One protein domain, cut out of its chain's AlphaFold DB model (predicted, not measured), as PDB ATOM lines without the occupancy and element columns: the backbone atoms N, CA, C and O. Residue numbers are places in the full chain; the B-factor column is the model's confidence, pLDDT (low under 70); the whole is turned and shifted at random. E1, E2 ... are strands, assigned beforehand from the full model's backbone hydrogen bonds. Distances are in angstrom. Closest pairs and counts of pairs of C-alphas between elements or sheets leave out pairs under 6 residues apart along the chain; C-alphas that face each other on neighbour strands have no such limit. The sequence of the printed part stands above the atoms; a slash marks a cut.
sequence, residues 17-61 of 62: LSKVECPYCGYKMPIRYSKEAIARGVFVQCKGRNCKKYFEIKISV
ATOM      1  N   LEU A  17       9.500  34.012  97.691       86.56
ATOM      2  CA  LEU A  17       9.491  32.557  97.627       86.56
ATOM      3  C   LEU A  17      10.913  31.992  97.505       86.56
ATOM      4  O   LEU A  17      11.670  32.327  96.594       86.56
ATOM      5  N   SER A  18      11.254  31.059  98.391       89.19
ATOM      6  CA  SER A  18      12.522  30.325  98.325       89.19
ATOM      7  C   SER A  18      12.425  29.165  97.338       89.19
ATOM      8  O   SER A  18      11.356  28.587  97.150       89.19
ATOM      9  N   LYS A  19      13.542  28.814  96.692       90.75
ATOM     10  CA  LYS A  19      13.619  27.663  95.777       90.75
ATOM     11  C   LYS A  19      14.163  26.438  96.497       90.75
ATOM     12  O   LYS A  19      15.088  26.554  97.293       90.75
ATOM     13  N   VAL A  20      13.626  25.266  96.176       91.06
ATOM     14  CA  VAL A  20      14.151  23.992  96.684       91.06
ATOM     15  C   VAL A  20      15.451  23.645  95.963       91.06
ATOM     16  O   VAL A  20      15.517  23.649  94.731       91.06
ATOM     17  N   GLU A  21      16.480  23.301  96.728       91.44
ATOM     18  CA  GLU A  21      17.762  22.835  96.205       91.44
ATOM     19  C   GLU A  21      17.850  21.313  96.271       91.44
ATOM     20  O   GLU A  21      17.452  20.683  97.252       91.44
ATOM     21  N   CYS A  22      18.361  20.702  95.203       91.62
ATOM     22  CA  CYS A  22      18.600  19.267  95.193       91.62
ATOM     23  C   CYS A  22      19.804  18.921  96.088       91.62
ATOM     24  O   CYS A  22      20.913  19.374  95.782       91.62
ATOM     25  N   PRO A  23      19.652  18.041  97.096       90.50
ATOM     26  CA  PRO A  23      20.738  17.687  98.014       90.50
ATOM     27  C   PRO A  23      21.870  16.892  97.347       90.50
ATOM     28  O   PRO A  23      22.943  16.742  97.918       90.50
ATOM     29  N   TYR A  24      21.647  16.366  96.139       92.19
ATOM     30  CA  TYR A  24      22.633  15.538  95.441       92.19
ATOM     31  C   TYR A  24      23.474  16.289  94.413       92.19
ATOM     32  O   TYR A  24      24.586  15.864  94.120       92.19
ATOM     33  N   CYS A  25      22.932  17.336  93.789       91.25
ATOM     34  CA  CYS A  25      23.619  18.039  92.701       91.25
ATOM     35  C   CYS A  25      23.617  19.562  92.841       91.25
ATOM     36  O   CYS A  25      24.112  20.237  91.944       91.25
ATOM     37  N   GLY A  26      23.014  20.113  93.899       90.19
ATOM     38  CA  GLY A  26      22.915  21.560  94.114       90.19
ATOM     39  C   GLY A  26      22.025  22.292  93.102       90.19
ATOM     40  O   GLY A  26      21.947  23.517  93.111       90.19
ATOM     41  N   TYR A  27      21.340  21.573  92.207       92.75
ATOM     42  CA  TYR A  27      20.456  22.194  91.226       92.75
ATOM     43  C   TYR A  27      19.254  22.846  91.921       92.75
ATOM     44  O   TYR A  27      18.483  22.162  92.601       92.75
ATOM     45  N   LYS A  28      19.077  24.154  91.696       92.00
ATOM     46  CA  LYS A  28      17.904  24.924  92.132       92.00
ATOM     47  C   LYS A  28      16.692  24.513  91.302       92.00
ATOM     48  O   LYS A  28      16.583  24.862  90.127       92.00
ATOM     49  N   MET A  29      15.795  23.745  91.907       91.25
ATOM     50  CA  MET A  29      14.608  23.226  91.236       91.25
ATOM     51  C   MET A  29      13.560  24.327  91.023       91.25
ATOM     52  O   MET A  29      13.499  25.286  91.797       91.25
ATOM     53  N   PRO A  30      12.685  24.191  90.008       89.00
ATOM     54  CA  PRO A  30      11.566  25.107  89.773       89.00
ATOM     55  C   PRO A  30      10.412  24.862  90.765       89.00
ATOM     56  O   PRO A  30       9.247  24.888  90.392       89.00
ATOM     57  N   ILE A  31      10.738  24.569  92.025       89.38
ATOM     58  CA  ILE A  31       9.787  24.375  93.116       89.38
ATOM     59  C   ILE A  31      10.035  25.504  94.099       89.38
ATOM     60  O   ILE A  31      11.160  25.682  94.573       89.38
ATOM     61  N   ARG A  32       8.984  26.273  94.366       88.50
ATOM     62  CA  ARG A  32       9.006  27.434  95.245       88.50
ATOM     63  C   ARG A  32       8.209  27.147  96.511       88.50
ATOM     64  O   ARG A  32       7.184  26.473  96.441       88.50
ATOM     65  N   TYR A  33       8.669  27.665  97.639       88.50
ATOM     66  CA  TYR A  33       7.976  27.565  98.918       88.50
ATOM     67  C   TYR A  33       8.034  28.890  99.677       88.50
ATOM     68  O   TYR A  33       8.994  29.655  99.547       88.50
ATOM     69  N   SER A  34       6.979  29.176 100.438       87.62
ATOM     70  CA  SER A  34       6.908  30.354 101.303       87.62
ATOM     71  C   SER A  34       7.646  30.114 102.619       87.62
ATOM     72  O   SER A  34       7.931  28.975 102.995       87.62
ATOM     73  N   LYS A  35       7.928  31.197 103.347       83.62
ATOM     74  CA  LYS A  35       8.533  31.129 104.685       83.62
ATOM     75  C   LYS A  35       7.633  30.474 105.737       83.62
ATOM     76  O   LYS A  35       8.117  30.142 106.799       83.62
ATOM     77  N   GLU A  36       6.354  30.281 105.453       84.62
ATOM     78  CA  GLU A  36       5.401  29.648 106.378       84.62
ATOM     79  C   GLU A  36       5.034  28.227 105.926       84.62
ATOM     80  O   GLU A  36       4.199  27.556 106.532       84.62
ATOM     81  N   ALA A  37       5.630  27.748 104.828       85.31
ATOM     82  CA  ALA A  37       5.286  26.459 104.258       85.31
ATOM     83  C   ALA A  37       5.775  25.306 105.147       85.31
ATOM     84  O   ALA A  37       6.939  25.244 105.547       85.31
ATOM     85  N   ILE A  38       4.890  24.334 105.368       86.75
ATOM     86  CA  ILE A  38       5.209  23.056 106.000       86.75
ATOM     87  C   ILE A  38       4.870  21.953 105.001       86.75
ATOM     88  O   ILE A  38       3.728  21.832 104.562       86.75
ATOM     89  N   ALA A  39       5.860  21.136 104.640       86.00
ATOM     90  CA  ALA A  39       5.679  20.016 103.719       86.00
ATOM     91  C   ALA A  39       6.465  18.791 104.199       86.00
ATOM     92  O   ALA A  39       7.638  18.895 104.572       86.00
ATOM     93  N   ARG A  40       5.799  17.630 104.200       89.00
ATOM     94  CA  ARG A  40       6.337  16.321 104.606       89.00
ATOM     95  C   ARG A  40       5.760  15.233 103.706       89.00
ATOM     96  O   ARG A  40       4.621  15.364 103.265       89.00
ATOM     97  N   GLY A  41       6.528  14.177 103.429       90.50
ATOM     98  CA  GLY A  41       6.079  13.086 102.555       90.50
ATOM     99  C   GLY A  41       5.944  13.472 101.076       90.50
ATOM    100  O   GLY A  41       5.306  12.754 100.310       90.50
ATOM    101  N   VAL A  42       6.535  14.598 100.660       89.19
ATOM    102  CA  VAL A  42       6.558  15.032  99.258       89.19
ATOM    103  C   VAL A  42       7.844  14.538  98.617       89.19
ATOM    104  O   VAL A  42       8.931  14.991  98.970       89.19
ATOM    105  N   PHE A  43       7.725  13.630  97.653       91.56
ATOM    106  CA  PHE A  43       8.861  13.087  96.915       91.56
ATOM    107  C   PHE A  43       8.917  13.683  95.519       91.56
ATOM    108  O   PHE A  43       7.926  13.680  94.786       91.56
ATOM    109  N   VAL A  44      10.090  14.170  95.131       91.62
ATOM    110  CA  VAL A  44      10.304  14.738  93.803       91.62
ATOM    111  C   VAL A  44      11.521  14.127  93.147       91.62
ATOM    112  O   VAL A  44      12.501  13.763  93.795       91.62
ATOM    113  N   GLN A  45      11.462  14.049  91.823       93.06
ATOM    114  CA  GLN A  45      12.622  13.732  91.014       93.06
ATOM    115  C   GLN A  45      13.395  15.012  90.694       93.06
ATOM    116  O   GLN A  45      12.818  15.988  90.206       93.06
ATOM    117  N   CYS A  46      14.712  14.997  90.894       94.00
ATOM    118  CA  CYS A  46      15.570  16.095  90.473       94.00
ATOM    119  C   CYS A  46      15.455  16.337  88.955       94.00
ATOM    120  O   CYS A  46      15.663  15.425  88.154       94.00
ATOM    121  N   LYS A  47      15.184  17.587  88.553       89.94
ATOM    122  CA  LYS A  47      15.099  18.010  87.141       89.94
ATOM    123  C   LYS A  47      16.449  18.401  86.523       89.94
ATOM    124  O   LYS A  47      16.506  18.753  85.347       89.94
ATOM    125  N   GLY A  48      17.540  18.319  87.287       89.12
ATOM    126  CA  GLY A  48      18.888  18.511  86.760       89.12
ATOM    127  C   GLY A  48      19.232  17.411  85.753       89.12
ATOM    128  O   GLY A  48      19.010  16.232  86.034       89.12
ATOM    129  N   ARG A  49      19.801  17.793  84.601       87.00
ATOM    130  CA  ARG A  49      20.061  16.892  83.458       87.00
ATOM    131  C   ARG A  49      20.783  15.591  83.849       87.00
ATOM    132  O   ARG A  49      20.415  14.535  83.343       87.00
ATOM    133  N   ASN A  50      21.717  15.669  84.804       88.94
ATOM    134  CA  ASN A  50      22.587  14.556  85.203       88.94
ATOM    135  C   ASN A  50      22.209  13.873  86.530       88.94
ATOM    136  O   ASN A  50      22.784  12.842  86.854       88.94
ATOM    137  N   CYS A  51      21.288  14.427  87.330       91.88
ATOM    138  CA  CYS A  51      20.998  13.879  88.660       91.88
ATOM    139  C   CYS A  51      19.846  12.872  88.624       91.88
ATOM    140  O   CYS A  51      20.049  11.717  88.978       91.88
ATOM    141  N   LYS A  52      18.641  13.307  88.216       90.25
ATOM    142  CA  LYS A  52      17.402  12.499  88.112       90.25
ATOM    143  C   LYS A  52      17.047  11.614  89.328       90.25
ATOM    144  O   LYS A  52      16.157  10.771  89.223       90.25
ATOM    145  N   LYS A  53      17.696  11.812  90.480       92.88
ATOM    146  CA  LYS A  53      17.436  11.081  91.728       92.88
ATOM    147  C   LYS A  53      16.126  11.540  92.363       92.88
ATOM    148  O   LYS A  53      15.759  12.709  92.238       92.88
ATOM    149  N   TYR A  54      15.468  10.629  93.070       94.00
ATOM    150  CA  TYR A  54      14.312  10.937  93.910       94.00
ATOM    151  C   TYR A  54      14.767  11.314  95.321       94.00
ATOM    152  O   TYR A  54      15.691  10.707  95.866       94.00
ATOM    153  N   PHE A  55      14.131  12.324  95.906       92.25
ATOM    154  CA  PHE A  55      14.327  12.701  97.303       92.25
ATOM    155  C   PHE A  55      13.058  13.297  97.901       92.25
ATOM    156  O   PHE A  55      12.170  13.756  97.180       92.25
ATOM    157  N   GLU A  56      12.994  13.282  99.228       92.00
ATOM    158  CA  GLU A  56      11.932  13.926  99.990       92.00
ATOM    159  C   GLU A  56      12.249  15.411 100.189       92.00
ATOM    160  O   GLU A  56      13.341  15.767 100.643       92.00
ATOM    161  N   ILE A  57      11.284  16.280  99.895       90.31
ATOM    162  CA  ILE A  57      11.344  17.685 100.288       90.31
ATOM    163  C   ILE A  57      10.794  17.790 101.711       90.31
ATOM    164  O   ILE A  57       9.596  17.619 101.939       90.31
ATOM    165  N   LYS A  58      11.674  18.105 102.664       87.06
ATOM    166  CA  LYS A  58      11.294  18.432 104.041       87.06
ATOM    167  C   LYS A  58      11.343  19.940 104.219       87.06
ATOM    168  O   LYS A  58      12.424  20.515 104.301       87.06
ATOM    169  N   ILE A  59      10.172  20.569 104.267       87.19
ATOM    170  CA  ILE A  59      10.047  21.998 104.554       87.19
ATOM    171  C   ILE A  59       9.499  22.126 105.971       87.19
ATOM    172  O   ILE A  59       8.371  21.719 106.250       87.19
ATOM    173  N   SER A  60      10.329  22.644 106.872       77.12
ATOM    174  CA  SER A  60       9.980  22.925 108.264       77.12
ATOM    175  C   SER A  60      10.389  24.351 108.603       77.12
ATOM    176  O   SER A  60      11.290  24.566 109.417       77.12
ATOM    177  N   VAL A  61       9.791  25.319 107.911       71.44
ATOM    178  CA  VAL A  61       9.963  26.723 108.286       71.44
ATOM    179  C   VAL A  61       8.942  27.041 109.382       71.44
ATOM    180  O   VAL A  61       7.840  26.488 109.380       71.44
TER     181      VAL A  61
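What this domain is: This is residues 17 to 61 of the 62 residues of an uncharacterized protein of Anaerosporobacter mobilis DSM 15930 (UniProt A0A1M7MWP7). Two antiparallel strand hairpins, the shorter E1-E2 and the longer E3-E4, are set loosely across from each other with a gap between them, joined at one end of the long axis by the turn at residues 34 to 37. The E3-E4 hairpin is arched, with a bend in E3 at residue 41, and the loops of the two hairpins, residues 22 to 27 and 46 to 53, both lie toward the other end. The printed part has 45 residues with no named helix and four named strands, E1, E2, E3 and E4 along the chain, in two antiparallel sheets of two strands each, ordered E1 - E2 and E3 - E4. The class is all strand, and the whole is compact, with a radius of gyration of the C-alphas of 10.3 A, but elongated in outline, spanning 31 by 20 by 12 A.

How they stand to each other: E3, residues 38 to 45, and E4, residues 54 to 60, are antiparallel neighbours and form a hairpin, with 163 degrees between their directions. Among the C-alphas that face each other are 43 and 56, 4.4 A apart. N 57 and O 42, 2.8 A, and N 44 and O 55, 2.9 A, are within hydrogen-bond range. E3 bends by 75 degrees at residue 41. E1, residues 18 to 21, and E2, residues 28 to 33, form the other hairpin, antiparallel at 138 degrees. Here N 29 and O 20, 2.8 A, and N 18 and O 33, 2.9 A, are within hydrogen-bond range. Between E1 and E4 one pair of C-alphas is within 8 A, the closest, those of Val 20 and Ile 57, at 7.8 A. E2 and E4 are only just apart, their closest C-alphas 8.2 A from each other. E1 and E3 are apart, and E2 and E3 are apart too.

Where its parts are: E3 runs 19.1 A from C-alpha 38 at (5.209, 23.056, 106.000) to C-alpha 45 at (12.622, 13.732, 91.014). E4 measures 19.2 A from first to last C-alpha and ends with C-alpha 60 at (9.980, 22.925, 108.264). E2 measures 12.3 A. E1 measures 9.4 A and begins with C-alpha 18 at (12.522, 30.325, 98.325).

The domain as a whole: The two C-alphas farthest apart are those of Glu 36 and Asn 50, at 31.2 A. The C-alphas of Leu 17 and Val 61, the first and last printed, are 12.2 A apart. The printed part has no cut. The link from E2 to E3 is tight, those from E1 to E2 and from E3 to E4 are short, and no link is long. The mean pLDDT of the printed part is 89.1, and no printed residue is under 70.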